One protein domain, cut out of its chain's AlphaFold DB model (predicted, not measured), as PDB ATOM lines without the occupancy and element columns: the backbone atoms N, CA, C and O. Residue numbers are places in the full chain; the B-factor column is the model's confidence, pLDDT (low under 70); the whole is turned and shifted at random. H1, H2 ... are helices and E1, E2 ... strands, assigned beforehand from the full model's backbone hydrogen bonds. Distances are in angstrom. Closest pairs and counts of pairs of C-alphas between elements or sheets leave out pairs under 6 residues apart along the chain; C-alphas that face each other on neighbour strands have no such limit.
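This is residues 342 to 479 of the 523 residues of a protein of Trichormus variabilis SAG 1403-4b (UniProt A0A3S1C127). With little regular structure, this loose domain has a strongly twisted five-strand sheet at one side, and H1 between it and long loops, with H3 beyond. Residues 398 to 403 of the E2-E3 hairpin stick out. The printed part has 138 residues, 50 in named elements, mixed, in the order H1 E1 E2 E3 E4 H2 E5 H3; the mixed sheet runs E2 E3 E1 E4 E5. The radius of gyration of the C-alphas is 17.8 A, the spans 47 by 41 by 24 A.

H1, residues 359 to 370, only grazes the sheet. E1, residues 376 to 380, is antiparallel to E3, residues 405 to 412, with N 378 and O 410 2.8 A apart, and to E4, residues 424 to 428, with N 377 and O 426 2.8 A apart. E2, residues 392 to 396, and E3 form a hairpin, with N 394 and O 407 2.8 A apart. E4, H2, residues 433 to 436, and E5, residues 444 to 447, form a strand-helix-strand unit, two parallel strands joined through a helix, with a right-handed crossover; N 445 and O 425 are 2.8 A apart. H2 only grazes the sheet. H3, residues 472 to 478, is not on it. In H1 and H3 every O i to N i+4 pair is within hydrogen-bond range; H2 is too short for one.

H1, 16.5 A long, begins at C-alpha 359 (24.261, -23.148, 8.733). E3 measures 22.9 A. H3 ends at C-alpha 478 (5.807, -47.881, -3.123).

The farthest C-alphas, of Glu 401 and Ala 479, are 56.7 A apart. The printed part has no cut. Links E1 to E2, E3 to E4 and E5 to H3 are long. Residues 458 to 467 have pLDDT under 70.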
ATOM      1  N   GLU A 342      29.854 -16.763   1.306       92.06
ATOM      2  CA  GLU A 342      30.902 -17.765   1.558       92.06
ATOM      3  C   GLU A 342      30.552 -18.715   2.716       92.06
ATOM      4  O   GLU A 342      31.180 -19.762   2.893       92.06
ATOM      5  N   LYS A 343      29.558 -18.355   3.539       93.25
ATOM      6  CA  LYS A 343      29.047 -19.190   4.634       93.25
ATOM      7  C   LYS A 343      27.883 -20.077   4.204       93.25
ATOM      8  O   LYS A 343      27.517 -20.971   4.974       93.25
ATOM      9  N   LEU A 344      27.302 -19.849   3.025       94.00
ATOM     10  CA  LEU A 344      26.323 -20.764   2.456       94.00
ATOM     11  C   LEU A 344      27.032 -22.041   2.002       94.00
ATOM     12  O   LEU A 344      28.100 -22.006   1.397       94.00
ATOM     13  N   LYS A 345      26.444 -23.188   2.332       93.88
ATOM     14  CA  LYS A 345      26.991 -24.511   2.012       93.88
ATOM     15  C   LYS A 345      25.922 -25.351   1.318       93.88
ATOM     16  O   LYS A 345      24.743 -25.107   1.570       93.88
ATOM     17  N   PRO A 346      26.303 -26.342   0.496       92.00
ATOM     18  CA  PRO A 346      25.357 -27.333  -0.007       92.00
ATOM     19  C   PRO A 346      24.542 -27.941   1.144       92.00
ATOM     20  O   PRO A 346      25.109 -28.266   2.198       92.00
ATOM     21  N   LEU A 347      23.222 -28.044   0.973       88.12
ATOM     22  CA  LEU A 347      22.312 -28.606   1.972       88.12
ATOM     23  C   LEU A 347      22.633 -30.086   2.213       88.12
ATOM     24  O   LEU A 347      22.817 -30.502   3.359       88.12
ATOM     25  N   ASN A 348      22.769 -30.838   1.122       85.19
ATOM     26  CA  ASN A 348      23.306 -32.183   1.074       85.19
ATOM     27  C   ASN A 348      24.716 -32.141   0.468       85.19
ATOM     28  O   ASN A 348      24.907 -31.847  -0.706       85.19
ATOM     29  N   LYS A 349      25.729 -32.463   1.273       81.12
ATOM     30  CA  LYS A 349      27.133 -32.451   0.825       81.12
ATOM     31  C   LYS A 349      27.460 -33.543  -0.196       81.12
ATOM     32  O   LYS A 349      28.506 -33.462  -0.829       81.12
ATOM     33  N   ASN A 350      26.598 -34.549  -0.312       76.00
ATOM     34  CA  ASN A 350      26.820 -35.718  -1.158       76.00
ATOM     35  C   ASN A 350      26.174 -35.563  -2.547       76.00
ATOM     36  O   ASN A 350      26.401 -36.397  -3.415       76.00
ATOM     37  N   GLU A 351      25.404 -34.493  -2.775       76.44
ATOM     38  CA  GLU A 351      24.755 -34.192  -4.054       76.44
ATOM     39  C   GLU A 351      25.422 -32.970  -4.702       76.44
ATOM     40  O   GLU A 351      25.513 -31.893  -4.109       76.44
ATOM     41  N   SER A 352      25.921 -33.131  -5.932       71.19
ATOM     42  CA  SER A 352      26.670 -32.082  -6.641       71.19
ATOM     43  C   SER A 352      25.824 -30.870  -7.044       71.19
ATOM     44  O   SER A 352      26.364 -29.785  -7.241       71.19
ATOM     45  N   ASP A 353      24.514 -31.053  -7.184       80.19
ATOM     46  CA  ASP A 353      23.516 -30.046  -7.551       80.19
ATOM     47  C   ASP A 353      22.693 -29.554  -6.347       80.19
ATOM     48  O   ASP A 353      21.688 -28.862  -6.523       80.19
ATOM     49  N   SER A 354      23.142 -29.866  -5.125       85.62
ATOM     50  CA  SER A 354      22.444 -29.496  -3.897       85.62
ATOM     51  C   SER A 354      22.332 -27.983  -3.713       85.62
ATOM     52  O   SER A 354      23.266 -27.209  -3.960       85.62
ATOM     53  N   VAL A 355      21.175 -27.546  -3.220       90.31
ATOM     54  CA  VAL A 355      20.902 -26.128  -2.993       90.31
ATOM     55  C   VAL A 355      21.800 -25.527  -1.905       90.31
ATOM     56  O   VAL A 355      22.055 -26.129  -0.862       90.31
ATOM     57  N   LEU A 356      22.233 -24.278  -2.104       93.06
ATOM     58  CA  LEU A 356      22.993 -23.540  -1.094       93.06
ATOM     59  C   LEU A 356      22.096 -23.090   0.068       93.06
ATOM     60  O   LEU A 356      21.079 -22.410  -0.113       93.06
ATOM     61  N   ALA A 357      22.502 -23.446   1.282       93.50
ATOM     62  CA  ALA A 357      21.750 -23.238   2.505       93.50
ATOM     63  C   ALA A 357      22.608 -22.625   3.623       93.50
ATOM     64  O   ALA A 357      23.832 -22.751   3.663       93.50
ATOM     65  N   CYS A 358      21.945 -21.937   4.555       93.12
ATOM     66  CA  CYS A 358      22.589 -21.387   5.745       93.12
ATOM     67  C   CYS A 358      22.915 -22.487   6.769       93.12
ATOM     68  O   CYS A 358      22.280 -23.543   6.784       93.12
ATOM     69  N   GLY A 359      23.835 -22.197   7.697       91.25
ATOM     70  CA  GLY A 359      24.261 -23.148   8.733       91.25
ATOM     71  C   GLY A 359      23.109 -23.756   9.544       91.25
ATOM     72  O   GLY A 359      23.113 -24.958   9.794       91.25
ATOM     73  N   THR A 360      22.081 -22.968   9.875       90.31
ATOM     74  CA  THR A 360      20.873 -23.444  10.569       90.31
ATOM     75  C   THR A 360      20.106 -24.482   9.744       90.31
ATOM     76  O   THR A 360      19.725 -25.526  10.267       90.31
ATOM     77  N   CYS A 361      19.910 -24.240   8.441       91.00
ATOM     78  CA  CYS A 361      19.216 -25.182   7.557       91.00
ATOM     79  C   CYS A 361      20.033 -26.458   7.325       91.00
ATOM     80  O   CYS A 361      19.460 -27.544   7.374       91.00
ATOM     81  N   CYS A 362      21.355 -26.345   7.151       90.94
ATOM     82  CA  CYS A 362      22.242 -27.509   7.071       90.94
ATOM     83  C   CYS A 362      22.202 -28.327   8.375       90.94
ATOM     84  O   CYS A 362      22.125 -29.551   8.326       90.94
ATOM     85  N   SER A 363      22.209 -27.663   9.539       90.12
ATOM     86  CA  SER A 363      22.110 -28.322  10.848       90.12
ATOM     87  C   SER A 363      20.784 -29.069  11.007       90.12
ATOM     88  O   SER A 363      20.781 -30.235  11.386       90.12
ATOM     89  N   MET A 364      19.659 -28.454  10.629       89.75
ATOM     90  CA  MET A 364      18.347 -29.112  10.648       89.75
ATOM     91  C   MET A 364      18.271 -30.294   9.683       89.75
ATOM     92  O   MET A 364      17.731 -31.334  10.038       89.75
ATOM     93  N   PHE A 365      18.809 -30.168   8.469       88.44
ATOM     94  CA  PHE A 365      18.865 -31.290   7.534       88.44
ATOM     95  C   PHE A 365      19.666 -32.458   8.124       88.44
ATOM     96  O   PHE A 365      19.181 -33.587   8.155       88.44
ATOM     97  N   HIS A 366      20.843 -32.164   8.681       87.75
ATOM     98  CA  HIS A 366      21.698 -33.154   9.326       87.75
ATOM     99  C   HIS A 366      21.037 -33.787  10.559       87.75
ATOM    100  O   HIS A 366      21.099 -35.002  10.728       87.75
ATOM    101  N   LEU A 367      20.344 -32.998  11.386       89.56
ATOM    102  CA  LEU A 367      19.519 -33.500  12.483       89.56
ATOM    103  C   LEU A 367      18.464 -34.476  11.950       89.56
ATOM    104  O   LEU A 367      18.399 -35.608  12.412       89.56
ATOM    105  N   GLY A 368      17.700 -34.077  10.930       88.94
ATOM    106  CA  GLY A 368      16.638 -34.887  10.328       88.94
ATOM    107  C   GLY A 368      17.106 -36.229   9.771       88.94
ATOM    108  O   GLY A 368      16.383 -37.215   9.903       88.94
ATOM    109  N   SER A 369      18.321 -36.295   9.214       85.44
ATOM    110  CA  SER A 369      18.946 -37.565   8.810       85.44
ATOM    111  C   SER A 369      19.237 -38.492   9.996       85.44
ATOM    112  O   SER A 369      19.247 -39.704   9.827       85.44
ATOM    113  N   ASN A 370      19.450 -37.945  11.194       88.12
ATOM    114  CA  ASN A 370      19.913 -38.686  12.366       88.12
ATOM    115  C   ASN A 370      18.831 -38.926  13.433       88.12
ATOM    116  O   ASN A 370      19.113 -39.613  14.412       88.12
ATOM    117  N   LEU A 371      17.608 -38.406  13.275       90.00
ATOM    118  CA  LEU A 371      16.538 -38.557  14.277       90.00
ATOM    119  C   LEU A 371      15.963 -39.981  14.374       90.00
ATOM    120  O   LEU A 371      15.474 -40.364  15.432       90.00
ATOM    121  N   PHE A 372      16.019 -40.773  13.301       88.31
ATOM    122  CA  PHE A 372      15.397 -42.103  13.254       88.31
ATOM    123  C   PHE A 372      16.032 -43.075  14.259       88.31
ATOM    124  O   PHE A 372      17.208 -43.384  14.116       88.31
ATOM    125  N   GLY A 373      15.302 -43.545  15.273       87.69
ATOM    126  CA  GLY A 373      15.840 -44.438  16.313       87.69
ATOM    127  C   GLY A 373      16.701 -43.739  17.373       87.69
ATOM    128  O   GLY A 373      17.587 -44.350  17.959       87.69
ATOM    129  N   VAL A 374      16.540 -42.426  17.572       92.12
ATOM    130  CA  VAL A 374      17.051 -41.777  18.793       92.12
ATOM    131  C   VAL A 374      16.236 -42.275  19.987       92.12
ATOM    132  O   VAL A 374      15.017 -42.163  19.972       92.12
ATOM    133  N   GLU A 375      16.925 -42.775  21.011       93.12
ATOM    134  CA  GLU A 375      16.320 -43.306  22.242       93.12
ATOM    135  C   GLU A 375      16.499 -42.354  23.432       93.12
ATOM    136  O   GLU A 375      15.641 -42.277  24.304       93.12
ATOM    137  N   ALA A 376      17.603 -41.599  23.471       95.69
ATOM    138  CA  ALA A 376      17.891 -40.668  24.558       95.69
ATOM    139  C   ALA A 376      18.450 -39.339  24.055       95.69
ATOM    140  O   ALA A 376      19.186 -39.274  23.062       95.69
ATOM    141  N   ILE A 377      18.139 -38.279  24.795       96.88
ATOM    142  CA  ILE A 377      18.638 -36.926  24.576       96.88
ATOM    143  C   ILE A 377      19.182 -36.397  25.897       96.88
ATOM    144  O   ILE A 377      18.484 -36.384  26.903       96.88
ATOM    145  N   VAL A 378      20.432 -35.952  25.904       97.00
ATOM    146  CA  VAL A 378      21.090 -35.401  27.089       97.00
ATOM    147  C   VAL A 378      21.160 -33.890  26.956       97.00
ATOM    148  O   VAL A 378      21.839 -33.385  26.060       97.00
ATOM    149  N   ARG A 379      20.490 -33.179  27.862       97.00
ATOM    150  CA  ARG A 379      20.632 -31.736  28.053       97.00
ATOM    151  C   ARG A 379      21.804 -31.474  29.002       97.00
ATOM    152  O   ARG A 379      21.780 -31.918  30.151       97.00
ATOM    153  N   SER A 380      22.819 -30.752  28.530       95.62
ATOM    154  CA  SER A 380      24.040 -30.442  29.285       95.62
ATOM    155  C   SER A 380      24.551 -29.030  28.998       95.62
ATOM    156  O   SER A 380      24.274 -28.446  27.956       95.62
ATOM    157  N   THR A 381      25.351 -28.478  29.909       94.25
ATOM    158  CA  THR A 381      26.169 -27.278  29.658       94.25
ATOM    159  C   THR A 381      27.532 -27.618  29.047       94.25
ATOM    160  O   THR A 381      28.273 -26.722  28.638       94.25
ATOM    161  N   ARG A 382      27.885 -28.908  28.976       92.75
ATOM    162  CA  ARG A 382      29.124 -29.394  28.358       92.75
ATOM    163  C   ARG A 382      28.934 -29.509  26.850       92.75
ATOM    164  O   ARG A 382      27.941 -30.054  26.401       92.75
ATOM    165  N   GLU A 383      29.903 -29.025  26.081       91.38
ATOM    166  CA  GLU A 383      29.855 -29.077  24.610       91.38
ATOM    167  C   GLU A 383      30.089 -30.490  24.054       91.38
ATOM    168  O   GLU A 383      29.630 -30.808  22.959       91.38
ATOM    169  N   ASP A 384      30.766 -31.352  24.815       89.19
ATOM    170  CA  ASP A 384      30.996 -32.746  24.453       89.19
ATOM    171  C   ASP A 384      30.711 -33.677  25.638       89.19
ATOM    172  O   ASP A 384      31.193 -33.491  26.760       89.19
ATOM    173  N   VAL A 385      29.912 -34.701  25.354       88.31
ATOM    174  CA  VAL A 385      29.526 -35.780  26.269       88.31
ATOM    175  C   VAL A 385      29.742 -37.163  25.631       88.31
ATOM    176  O   VAL A 385      29.212 -38.163  26.110       88.31
ATOM    177  N   GLY A 386      30.504 -37.234  24.535       84.94
ATOM    178  CA  GLY A 386      30.796 -38.464  23.799       84.94
ATOM    179  C   GLY A 386      29.694 -38.908  22.833       84.94
ATOM    180  O   GLY A 386      29.685 -40.067  22.411       84.94
ATOM    181  N   SER A 387      28.753 -38.023  22.478       86.69
ATOM    182  CA  SER A 387      27.753 -38.332  21.450       86.69
ATOM    183  C   SER A 387      28.395 -38.359  20.063       86.69
ATOM    184  O   SER A 387      29.149 -37.467  19.685       86.69
ATOM    185  N   LYS A 388      28.058 -39.388  19.280       85.69
ATOM    186  CA  LYS A 388      28.438 -39.497  17.862       85.69
ATOM    187  C   LYS A 388      27.413 -38.849  16.924       85.69
ATOM    188  O   LYS A 388      27.638 -38.805  15.719       85.69
ATOM    189  N   LEU A 389      26.275 -38.411  17.463       87.88
ATOM    190  CA  LEU A 389      25.181 -37.806  16.712       87.88
ATOM    191  C   LEU A 389      25.301 -36.269  16.709       87.88
ATOM    192  O   LEU A 389      26.047 -35.697  17.509       87.88
ATOM    193  N   PRO A 390      24.582 -35.572  15.809       86.81
ATOM    194  CA  PRO A 390      24.639 -34.115  15.718       86.81
ATOM    195  C   PRO A 390      24.169 -33.474  17.020       86.81
ATOM    196  O   PRO A 390      23.110 -33.837  17.492       86.81
ATOM    197  N   THR A 391      24.874 -32.490  17.569       91.62
ATOM    198  CA  THR A 391      24.425 -31.774  18.779       91.62
ATOM    199  C   THR A 391      23.672 -30.495  18.410       91.62
ATOM    200  O   THR A 391      24.085 -29.774  17.499       91.62
ATOM    201  N   LEU A 392      22.584 -30.191  19.123       93.38
ATOM    202  CA  LEU A 392      21.920 -28.885  19.053       93.38
ATOM    203  C   LEU A 392      22.406 -27.983  20.183       93.38
ATOM    204  O   LEU A 392      22.638 -28.458  21.289       93.38
ATOM    205  N   SER A 393      22.537 -26.684  19.913       93.81
ATOM    206  CA  SER A 393      22.981 -25.705  20.906       93.81
ATOM    207  C   SER A 393      22.039 -24.508  20.982       93.81
ATOM    208  O   SER A 393      21.753 -23.890  19.954       93.81
ATOM    209  N   PHE A 394      21.666 -24.120  22.196       94.69
ATOM    210  CA  PHE A 394      20.921 -22.909  22.520       94.69
ATOM    211  C   PHE A 394      21.878 -21.929  23.200       94.69
ATOM    212  O   PHE A 394      22.335 -22.165  24.315       94.69
ATOM    213  N   LYS A 395      22.234 -20.856  22.489       95.00
ATOM    214  CA  LYS A 395      23.171 -19.825  22.961       95.00
ATOM    215  C   LYS A 395      22.381 -18.624  23.455       95.00
ATOM    216  O   LYS A 395      22.174 -17.666  22.708       95.00
ATOM    217  N   LEU A 396      21.876 -18.729  24.675       95.06
ATOM    218  CA  LEU A 396      21.008 -17.731  25.279       95.06
ATOM    219  C   LEU A 396      21.851 -16.536  25.772       95.06
ATOM    220  O   LEU A 396      22.825 -16.743  26.502       95.06
ATOM    221  N   PRO A 397      21.536 -15.295  25.355       94.31
ATOM    222  CA  PRO A 397      22.320 -14.111  25.714       94.31
ATOM    223  C   PRO A 397      22.101 -13.691  27.172       94.31
ATOM    224  O   PRO A 397      21.136 -14.096  27.806       94.31
ATOM    225  N   GLU A 398      22.979 -12.849  27.709       92.94
ATOM    226  CA  GLU A 398      22.760 -12.216  29.014       92.94
ATOM    227  C   GLU A 398      21.655 -11.157  28.913       92.94
ATOM    228  O   GLU A 398      21.696 -10.322  28.010       92.94
ATOM    229  N   ILE A 399      20.684 -11.177  29.831       88.31
ATOM    230  CA  ILE A 399      19.590 -10.199  29.902       88.31
ATOM    231  C   ILE A 399      19.327  -9.801  31.351       88.31
ATOM    232  O   ILE A 399      18.775 -10.572  32.138       88.31
ATOM    233  N   GLY A 400      19.649  -8.553  31.696       83.38
ATOM    234  CA  GLY A 400      19.461  -8.048  33.055       83.38
ATOM    235  C   GLY A 400      20.296  -8.850  34.054       83.38
ATOM    236  O   GLY A 400      21.515  -8.830  33.978       83.38
ATOM    237  N   GLU A 401      19.637  -9.555  34.975       81.62
ATOM    238  CA  GLU A 401      20.300 -10.433  35.955       81.62
ATOM    239  C   GLU A 401      20.421 -11.894  35.480       81.62
ATOM    240  O   GLU A 401      21.069 -12.703  36.143       81.62
ATOM    241  N   SER A 402      19.809 -12.247  34.343       83.88
ATOM    242  CA  SER A 402      19.914 -13.588  33.760       83.88
ATOM    243  C   SER A 402      21.232 -13.722  32.984       83.88
ATOM    244  O   SER A 402      21.398 -13.035  31.971       83.88
ATOM    245  N   PRO A 403      22.170 -14.590  33.411       88.94
ATOM    246  CA  PRO A 403      23.465 -14.733  32.756       88.94
ATOM    247  C   PRO A 403      23.333 -15.364  31.367       88.94
ATOM    248  O   PRO A 403      22.400 -16.125  31.094       88.94
ATOM    249  N   ALA A 404      24.311 -15.095  30.499       93.69
ATOM    250  CA  ALA A 404      24.443 -15.833  29.249       93.69
ATOM    251  C   ALA A 404      24.679 -17.320  29.541       93.69
ATOM    252  O   ALA A 404      25.525 -17.675  30.367       93.69
ATOM    253  N   VAL A 405      23.961 -18.193  28.839       93.62
ATOM    254  CA  VAL A 405      24.067 -19.640  29.025       93.62
ATOM    255  C   VAL A 405      24.062 -20.360  27.682       93.62
ATOM    256  O   VAL A 405      23.261 -20.075  26.794       93.62
ATOM    257  N   ASN A 406      24.986 -21.309  27.538       95.75
ATOM    258  CA  ASN A 406      25.031 -22.219  26.403       95.75
ATOM    259  C   ASN A 406      24.534 -23.583  26.868       95.75
ATOM    260  O   ASN A 406      25.152 -24.203  27.736       95.75
ATOM    261  N   ILE A 407      23.432 -24.035  26.281       96.38
ATOM    262  CA  ILE A 407      22.845 -25.346  26.550       96.38
ATOM    263  C   ILE A 407      22.976 -26.211  25.307       96.38
ATOM    264  O   ILE A 407      22.702 -25.758  24.196       96.38
ATOM    265  N   TYR A 408      23.382 -27.457  25.499       96.12
ATOM    266  CA  TYR A 408      23.564 -28.446  24.452       96.12
ATOM    267  C   TYR A 408      22.597 -29.608  24.644       96.12
ATOM    268  O   TYR A 408      22.391 -30.081  25.760       96.12
ATOM    269  N   TYR A 409      22.027 -30.073  23.538       96.81
ATOM    270  CA  TYR A 409      21.206 -31.275  23.466       96.81
ATOM    271  C   TYR A 409      21.927 -32.302  22.594       96.81
ATOM    272  O   TYR A 409      22.098 -32.103  21.385       96.81
ATOM    273  N   HIS A 410      22.363 -33.389  23.224       95.81
ATOM    274  CA  HIS A 410      23.122 -34.468  22.600       95.81
ATOM    275  C   HIS A 410      22.249 -35.705  22.428       95.81
ATOM    276  O   HIS A 410      21.621 -36.155  23.380       95.81
ATOM    277  N   PHE A 411      22.238 -36.294  21.237       94.81
ATOM    278  CA  PHE A 411      21.349 -37.412  20.912       94.81
ATOM    279  C   PHE A 411      22.091 -38.740  20.988       94.81
ATOM    280  O   PHE A 411      23.281 -38.817  20.678       94.81
ATOM    281  N   PHE A 412      21.380 -39.806  21.337       94.44
ATOM    282  CA  PHE A 412      21.932 -41.150  21.432       94.44
ATOM    283  C   PHE A 412      20.964 -42.188  20.856       94.44
ATOM    284  O   PHE A 412      19.753 -42.105  21.044       94.44
ATOM    285  N   LYS A 413      21.521 -43.194  20.169       91.88
ATOM    286  CA  LYS A 413      20.816 -44.411  19.709       91.88
ATOM    287  C   LYS A 413      20.684 -45.475  20.800       91.88
ATOM    288  O   LYS A 413      20.462 -46.637  20.507       91.88
ATOM    289  N   THR A 414      20.983 -45.104  22.035       92.75
ATOM    290  CA  THR A 414      20.902 -45.987  23.186       92.75
ATOM    291  C   THR A 414      20.302 -45.196  24.326       92.75
ATOM    292  O   THR A 414      20.709 -44.055  24.563       92.75
ATOM    293  N   TRP A 415      19.381 -45.818  25.046       91.88
ATOM    294  CA  TRP A 415      18.796 -45.255  26.252       91.88
ATOM    295  C   TRP A 415      19.830 -44.979  27.351       91.88
ATOM    296  O   TRP A 415      19.544 -44.178  28.232       91.88
ATOM    297  N   LYS A 416      21.024 -45.606  27.316       90.44
ATOM    298  CA  LYS A 416      22.053 -45.538  28.374       90.44
ATOM    299  C   LYS A 416      23.302 -44.722  27.998       90.44
ATOM    300  O   LYS A 416      24.403 -45.282  27.938       90.44
ATOM    301  N   PRO A 417      23.183 -43.404  27.754       86.94
ATOM    302  CA  PRO A 417      24.343 -42.554  27.535       86.94
ATOM    303  C   PRO A 417      25.162 -42.365  28.818       86.94
ATOM    304  O   PRO A 417      24.675 -42.545  29.936       86.94
ATOM    305  N   ILE A 418      26.421 -41.958  28.657       81.38
ATOM    306  CA  ILE A 418      27.276 -41.563  29.780       81.38
ATOM    307  C   ILE A 418      26.930 -40.124  30.157       81.38
ATOM    308  O   ILE A 418      27.144 -39.201  29.371       81.38
ATOM    309  N   VAL A 419      26.431 -39.929  31.375       86.25
ATOM    310  CA  VAL A 419      25.978 -38.623  31.868       86.25
ATOM    311  C   VAL A 419      26.569 -38.298  33.233       86.25
ATOM    312  O   VAL A 419      26.963 -39.181  33.997       86.25
ATOM    313  N   THR A 420      26.651 -37.008  33.536       84.00
ATOM    314  CA  THR A 420      26.964 -36.519  34.883       84.00
ATOM    315  C   THR A 420      25.689 -36.351  35.700       84.00
ATOM    316  O   THR A 420      24.583 -36.346  35.170       84.00
ATOM    317  N   LYS A 421      25.842 -36.165  37.014       79.62
ATOM    318  CA  LYS A 421      24.714 -35.963  37.933       79.62
ATOM    319  C   LYS A 421      23.883 -34.706  37.651       79.62
ATOM    320  O   LYS A 421      22.718 -34.675  38.015       79.62
ATOM    321  N   SER A 422      24.478 -33.672  37.058       83.81
ATOM    322  CA  SER A 422      23.801 -32.408  36.736       83.81
ATOM    323  C   SER A 422      23.096 -32.425  35.384       83.81
ATOM    324  O   SER A 422      22.309 -31.525  35.114       83.81
ATOM    325  N   ASP A 423      23.400 -33.400  34.527       90.56
ATOM    326  CA  ASP A 423      22.770 -33.494  33.216       90.56
ATOM    327  C   ASP A 423      21.324 -33.976  33.365       90.56
ATOM    328  O   ASP A 423      20.995 -34.748  34.274       90.56
ATOM    329  N   MET A 424      20.470 -33.529  32.448       95.44
ATOM    330  CA  MET A 424      19.115 -34.047  32.296       95.44
ATOM    331  C   MET A 424      19.072 -35.013  31.116       95.44
ATOM    332  O   MET A 424      19.628 -34.731  30.055       95.44
ATOM    333  N   VAL A 425      18.387 -36.138  31.296       97.00
ATOM    334  CA  VAL A 425      18.158 -37.147  30.260       97.00
ATOM    335  C   VAL A 425      16.681 -37.165  29.900       97.00
ATOM    336  O   VAL A 425      15.829 -37.348  30.762       97.00
ATOM    337  N   LEU A 426      16.381 -36.994  28.622       96.94
ATOM    338  CA  LEU A 426      15.055 -37.183  28.056       96.94
ATOM    339  C   LEU A 426      15.058 -38.509  27.296       96.94
ATOM    340  O   LEU A 426      15.781 -38.641  26.306       96.94
ATOM    341  N   LEU A 427      14.299 -39.494  27.772       95.56
ATOM    342  CA  LEU A 427      14.118 -40.763  27.067       95.56
ATOM    343  C   LEU A 427      12.916 -40.645  26.131       95.56
ATOM    344  O   LEU A 427      11.830 -40.243  26.547       95.56
ATOM    345  N   VAL A 428      13.130 -40.937  24.850       93.06
ATOM    346  CA  VAL A 428      12.139 -40.710  23.794       93.06
ATOM    347  C   VAL A 428      11.171 -41.887  23.744       93.06
ATOM    348  O   VAL A 428      11.582 -42.991  23.401       93.06
ATOM    349  N   ASN A 429       9.890 -41.643  24.041       90.31
ATOM    350  CA  ASN A 429       8.826 -42.660  24.045       90.31
ATOM    351  C   ASN A 429       9.153 -43.924  24.870       90.31
ATOM    352  O   ASN A 429       8.729 -45.024  24.515       90.31
ATOM    353  N   ASP A 430       9.916 -43.779  25.956       91.25
ATOM    354  CA  ASP A 430      10.348 -44.896  26.798       91.25
ATOM    355  C   ASP A 430       9.410 -45.079  28.001       91.25
ATOM    356  O   ASP A 430       9.265 -44.192  28.839       91.25
ATOM    357  N   TRP A 431       8.776 -46.250  28.088       90.81
ATOM    358  CA  TRP A 431       7.873 -46.625  29.187       90.81
ATOM    359  C   TRP A 431       8.469 -47.707  30.103       90.81
ATOM    360  O   TRP A 431       7.751 -48.322  30.908       90.81
ATOM    361  N   VAL A 432       9.779 -47.962  29.990       92.62
ATOM    362  CA  VAL A 432      10.479 -49.044  30.685       92.62
ATOM    363  C   VAL A 432      10.985 -48.542  32.033       92.62
ATOM    364  O   VAL A 432      12.031 -47.910  32.148       92.62
ATOM    365  N   LEU A 433      10.273 -48.901  33.105       93.81
ATOM    366  CA  LEU A 433      10.564 -48.445  34.474       93.81
ATOM    367  C   LEU A 433      12.020 -48.677  34.928       93.81
ATOM    368  O   LEU A 433      12.555 -47.895  35.713       93.81
ATOM    369  N   GLU A 434      12.681 -49.733  34.440       93.94
ATOM    370  CA  GLU A 434      14.088 -49.995  34.761       93.94
ATOM    371  C   GLU A 434      15.014 -48.856  34.312       93.94
ATOM    372  O   GLU A 434      15.936 -48.502  35.051       93.94
ATOM    373  N   HIS A 435      14.755 -48.244  33.154       94.12
ATOM    374  CA  HIS A 435      15.603 -47.188  32.600       94.12
ATOM    375  C   HIS A 435      15.603 -45.923  33.471       94.12
ATOM    376  O   HIS A 435      16.574 -45.173  33.460       94.12
ATOM    377  N   TYR A 436      14.573 -45.734  34.301       94.81
ATOM    378  CA  TYR A 436      14.377 -44.545  35.132       94.81
ATOM    379  C   TYR A 436      14.935 -44.671  36.558       94.81
ATOM    380  O   TYR A 436      14.805 -43.753  37.369       94.81
ATOM    381  N   GLN A 437      15.562 -45.800  36.902       93.19
ATOM    382  CA  GLN A 437      16.117 -46.019  38.238       93.19
ATOM    383  C   GLN A 437      17.344 -45.138  38.521       93.19
ATOM    384  O   GLN A 437      18.177 -44.895  37.644       93.19
ATOM    385  N   PHE A 438      17.550 -44.772  39.792       89.25
ATOM    386  CA  PHE A 438      18.695 -43.946  40.212       89.25
ATOM    387  C   PHE A 438      20.065 -44.566  39.919       89.25
ATOM    388  O   PHE A 438      21.059 -43.853  39.769       89.25
ATOM    389  N   LYS A 439      20.125 -45.900  39.798       88.00
ATOM    390  CA  LYS A 439      21.329 -46.637  39.385       88.00
ATOM    391  C   LYS A 439      21.780 -46.285  37.953       88.00
ATOM    392  O   LYS A 439      22.893 -46.637  37.563       88.00
ATOM    393  N   HIS A 440      20.918 -45.646  37.160       89.62
ATOM    394  CA  HIS A 440      21.191 -45.211  35.791       89.62
ATOM    395  C   HIS A 440      21.243 -43.691  35.681       89.62
ATOM    396  O   HIS A 440      22.263 -43.166  35.238       89.62
ATOM    397  N   PHE A 441      20.203 -42.989  36.139       90.00
ATOM    398  CA  PHE A 441      20.101 -41.535  36.002       90.00
ATOM    399  C   PHE A 441      19.566 -40.877  37.267       90.00
ATOM    400  O   PHE A 441      18.715 -41.433  37.950       90.00
ATOM    401  N   GLN A 442      20.035 -39.661  37.552       87.12
ATOM    402  CA  GLN A 442      19.482 -38.844  38.639       87.12
ATOM    403  C   GLN A 442      18.341 -37.936  38.165       87.12
ATOM    404  O   GLN A 442      17.364 -37.785  38.889       87.12
ATOM    405  N   ASN A 443      18.440 -37.389  36.946       91.19
ATOM    406  CA  ASN A 443      17.452 -36.474  36.363       91.19
ATOM    407  C   ASN A 443      17.023 -36.994  34.988       91.19
ATOM    408  O   ASN A 443      17.526 -36.549  33.959       91.19
ATOM    409  N   VAL A 444      16.142 -37.985  34.967       95.44
ATOM    410  CA  VAL A 444      15.620 -38.590  33.736       95.44
ATOM    411  C   VAL A 444      14.139 -38.293  33.611       95.44
ATOM    412  O   VAL A 444      13.465 -38.303  34.629       95.44
ATOM    413  N   TYR A 445      13.623 -38.031  32.414       95.12
ATOM    414  CA  TYR A 445      12.203 -37.769  32.168       95.12
ATOM    415  C   TYR A 445      11.778 -38.348  30.812       95.12
ATOM    416  O   TYR A 445      12.613 -38.435  29.909       95.12
ATOM    417  N   PRO A 446      10.514 -38.768  30.644       93.25
ATOM    418  CA  PRO A 446      10.003 -39.122  29.327       93.25
ATOM    419  C   PRO A 446       9.877 -37.867  28.449       93.25
ATOM    420  O   PRO A 446       9.479 -36.805  28.923       93.25
ATOM    421  N   LEU A 447      10.199 -38.006  27.165       92.56
ATOM    422  CA  LEU A 447       9.827 -37.070  26.107       92.56
ATOM    423  C   LEU A 447       8.940 -37.819  25.115       92.56
ATOM    424  O   LEU A 447       9.419 -38.678  24.369       92.56
ATOM    425  N   LEU A 448       7.649 -37.503  25.138       88.19
ATOM    426  CA  LEU A 448       6.643 -38.157  24.311       88.19
ATOM    427  C   LEU A 448       6.526 -37.429  22.970       88.19
ATOM    428  O   LEU A 448       6.340 -36.217  22.928       88.19
ATOM    429  N   LEU A 449       6.687 -38.160  21.869       87.44
ATOM    430  CA  LEU A 449       6.696 -37.623  20.511       87.44
ATOM    431  C   LEU A 449       5.911 -38.532  19.566       87.44
ATOM    432  O   LEU A 449       6.188 -39.729  19.476       87.44
ATOM    433  N   GLY A 450       5.061 -37.938  18.728       85.06
ATOM    434  CA  GLY A 450       4.521 -38.583  17.528       85.06
ATOM    435  C   GLY A 450       5.619 -38.817  16.484       85.06
ATOM    436  O   GLY A 450       5.760 -38.069  15.514       85.06
ATOM    437  N   ASN A 451       6.457 -39.834  16.691       83.62
ATOM    438  CA  ASN A 451       7.682 -40.049  15.921       83.62
ATOM    439  C   ASN A 451       7.588 -41.188  14.894       83.62
ATOM    440  O   ASN A 451       8.600 -41.459  14.240       83.62
ATOM    441  N   TYR A 452       6.396 -41.770  14.670       85.50
ATOM    442  CA  TYR A 452       6.205 -42.850  13.698       85.50
ATOM    443  C   TYR A 452       6.866 -42.532  12.366       85.50
ATOM    444  O   TYR A 452       6.647 -41.476  11.753       85.50
ATOM    445  N   GLY A 453       7.660 -43.470  11.874       83.06
ATOM    446  CA  GLY A 453       8.176 -43.383  10.530       83.06
ATOM    447  C   GLY A 453       8.783 -44.687  10.072       83.06
ATOM    448  O   GLY A 453       9.447 -45.389  10.817       83.06
ATOM    449  N   LYS A 454       8.551 -44.999   8.803       85.81
ATOM    450  CA  LYS A 454       9.125 -46.181   8.180       85.81
ATOM    451  C   LYS A 454      10.593 -45.934   7.847       85.81
ATOM    452  O   LYS A 454      10.928 -44.868   7.327       85.81
ATOM    453  N   GLU A 455      11.427 -46.929   8.098       86.62
ATOM    454  CA  GLU A 455      12.816 -46.948   7.648       86.62
ATOM    455  C   GLU A 455      12.888 -46.856   6.112       86.62
ATOM    456  O   GLU A 455      12.091 -47.475   5.393       86.62
ATOM    457  N   GLY A 456      13.797 -46.022   5.611       82.81
ATOM    458  CA  GLY A 456      14.066 -45.863   4.185       82.81
ATOM    459  C   GLY A 456      14.964 -46.962   3.617       82.81
ATOM    460  O   GLY A 456      15.587 -47.735   4.342       82.81
ATOM    461  N   GLU A 457      15.036 -47.025   2.291       79.19
ATOM    462  CA  GLU A 457      16.012 -47.867   1.587       79.19
ATOM    463  C   GLU A 457      17.437 -47.293   1.716       79.19
ATOM    464  O   GLU A 457      17.613 -46.078   1.810       79.19
ATOM    465  N   GLU A 458      18.455 -48.165   1.709       66.69
ATOM    466  CA  GLU A 458      19.860 -47.745   1.582       66.69
ATOM    467  C   GLU A 458      20.049 -46.958   0.283       66.69
ATOM    468  O   GLU A 458      19.567 -47.376  -0.774       66.69
ATOM    469  N   GLU A 459      20.756 -45.828   0.352       60.59
ATOM    470  CA  GLU A 459      21.142 -45.107  -0.856       60.59
ATOM    471  C   GLU A 459      22.311 -45.826  -1.533       60.59
ATOM    472  O   GLU A 459      23.390 -45.903  -0.942       60.59
ATOM    473  N   PRO A 460      22.146 -46.314  -2.780       53.03
ATOM    474  CA  PRO A 460      23.224 -46.992  -3.499       53.03
ATOM    475  C   PRO A 460      24.462 -46.105  -3.674       53.03
ATOM    476  O   PRO A 460      25.585 -46.604  -3.680       53.03
ATOM    477  N   ASP A 461      24.243 -44.794  -3.790       53.78
ATOM    478  CA  ASP A 461      25.278 -43.794  -4.055       53.78
ATOM    479  C   ASP A 461      25.921 -43.234  -2.772       53.78
ATOM    480  O   ASP A 461      26.857 -42.439  -2.853       53.78
ATOM    481  N   ASN A 462      25.446 -43.635  -1.583       54.56
ATOM    482  CA  ASN A 462      25.970 -43.141  -0.310       54.56
ATOM    483  C   ASN A 462      25.821 -44.161   0.840       54.56
ATOM    484  O   ASN A 462      25.008 -43.966   1.748       54.56
ATOM    485  N   PRO A 463      26.614 -45.248   0.822       51.22
ATOM    486  CA  PRO A 463      26.511 -46.346   1.789       51.22
ATOM    487  C   PRO A 463      26.853 -45.954   3.239       51.22
ATOM    488  O   PRO A 463      26.530 -46.708   4.155       51.22
ATOM    489  N   ASP A 464      27.471 -44.788   3.461       50.81
ATOM    490  CA  ASP A 464      27.799 -44.266   4.795       50.81
ATOM    491  C   ASP A 464      26.652 -43.443   5.426       50.81
ATOM    492  O   ASP A 464      26.721 -43.101   6.612       50.81
ATOM    493  N   GLU A 465      25.582 -43.106   4.682       59.25
ATOM    494  CA  GLU A 465      24.397 -42.482   5.286       59.25
ATOM    495  C   GLU A 465      23.609 -43.542   6.072       59.25
ATOM    496  O   GLU A 465      23.082 -44.502   5.510       59.25
ATOM    497  N   ALA A 466      23.516 -43.363   7.393       57.84
ATOM    498  CA  ALA A 466      22.706 -44.226   8.247       57.84
ATOM    499  C   ALA A 466      21.263 -44.316   7.718       57.84
ATOM    500  O   ALA A 466      20.686 -43.303   7.310       57.84
ATOM    501  N   LYS A 467      20.665 -45.518   7.770       68.69
ATOM    502  CA  LYS A 467      19.252 -45.716   7.419       68.69
ATOM    503  C   LYS A 467      18.390 -44.752   8.226       68.69
ATOM    504  O   LYS A 467      18.321 -44.815   9.452       68.69
ATOM    505  N   GLY A 468      17.789 -43.807   7.516       79.25
ATOM    506  CA  GLY A 468      16.922 -42.785   8.080       79.25
ATOM    507  C   GLY A 468      15.457 -43.060   7.766       79.25
ATOM    508  O   GLY A 468      15.073 -44.134   7.307       79.25
ATOM    509  N   PHE A 469      14.623 -42.042   7.957       85.12
ATOM    510  CA  PHE A 469      13.227 -42.091   7.531       85.12
ATOM    511  C   PHE A 469      13.089 -42.218   6.003       85.12
ATOM    512  O   PHE A 469      13.831 -41.590   5.242       85.12
ATOM    513  N   ILE A 470      12.060 -42.949   5.566       86.00
ATOM    514  CA  ILE A 470      11.643 -43.069   4.166       86.00
ATOM    515  C   ILE A 470      11.456 -41.695   3.492       86.00
ATOM    516  O   ILE A 470      10.855 -40.766   4.045       86.00
ATOM    517  N   ARG A 471      11.943 -41.566   2.252       85.25
ATOM    518  CA  ARG A 471      11.869 -40.323   1.460       85.25
ATOM    519  C   ARG A 471      10.565 -40.239   0.653       85.25
ATOM    520  O   ARG A 471       9.974 -41.252   0.288       85.25
ATOM    521  N   ALA A 472      10.138 -39.027   0.284       85.75
ATOM    522  CA  ALA A 472       8.896 -38.811  -0.474       85.75
ATOM    523  C   ALA A 472       8.889 -39.545  -1.831       85.75
ATOM    524  O   ALA A 472       7.887 -40.153  -2.209       85.75
ATOM    525  N   GLY A 473      10.025 -39.548  -2.539       86.38
ATOM    526  CA  GLY A 473      10.178 -40.302  -3.787       86.38
ATOM    527  C   GLY A 473      10.031 -41.815  -3.587       86.38
ATOM    528  O   GLY A 473       9.404 -42.493  -4.397       86.38
ATOM    529  N   GLU A 474      10.538 -42.348  -2.474       87.25
ATOM    530  CA  GLU A 474      10.386 -43.760  -2.115       87.25
ATOM    531  C   GLU A 474       8.932 -44.105  -1.761       87.25
ATOM    532  O   GLU A 474       8.401 -45.096  -2.268       87.25
ATOM    533  N   MET A 475       8.249 -43.252  -0.988       90.31
ATOM    534  CA  MET A 475       6.813 -43.399  -0.715       90.31
ATOM    535  C   MET A 475       6.005 -43.469  -2.020       90.31
ATOM    536  O   MET A 475       5.188 -44.374  -2.199       90.31
ATOM    537  N   ALA A 476       6.269 -42.555  -2.961       91.94
ATOM    538  CA  ALA A 476       5.587 -42.519  -4.252       91.94
ATOM    539  C   ALA A 476       5.852 -43.784  -5.086       91.94
ATOM    540  O   ALA A 476       4.917 -44.317  -5.687       91.94
ATOM    541  N   ARG A 477       7.089 -44.312  -5.098       92.44
ATOM    542  CA  ARG A 477       7.426 -45.580  -5.778       92.44
ATOM    543  C   ARG A 477       6.650 -46.763  -5.192       92.44
ATOM    544  O   ARG A 477       6.132 -47.579  -5.960       92.44
ATOM    545  N   LYS A 478       6.519 -46.820  -3.861       91.56
ATOM    546  CA  LYS A 478       5.807 -47.881  -3.123       91.56
ATOM    547  C   LYS A 478       4.277 -47.786  -3.214       91.56
ATOM    548  O   LYS A 478       3.595 -48.757  -2.887       91.56
ATOM    549  N   ALA A 479       3.723 -46.671  -3.697       93.88
ATOM    550  CA  ALA A 479       2.281 -46.497  -3.848       93.88
ATOM    551  C   ALA A 479       1.662 -47.520  -4.825       93.88
ATOM    552  O   ALA A 479       2.179 -47.756  -5.929       93.88
TER     553      ALA A 479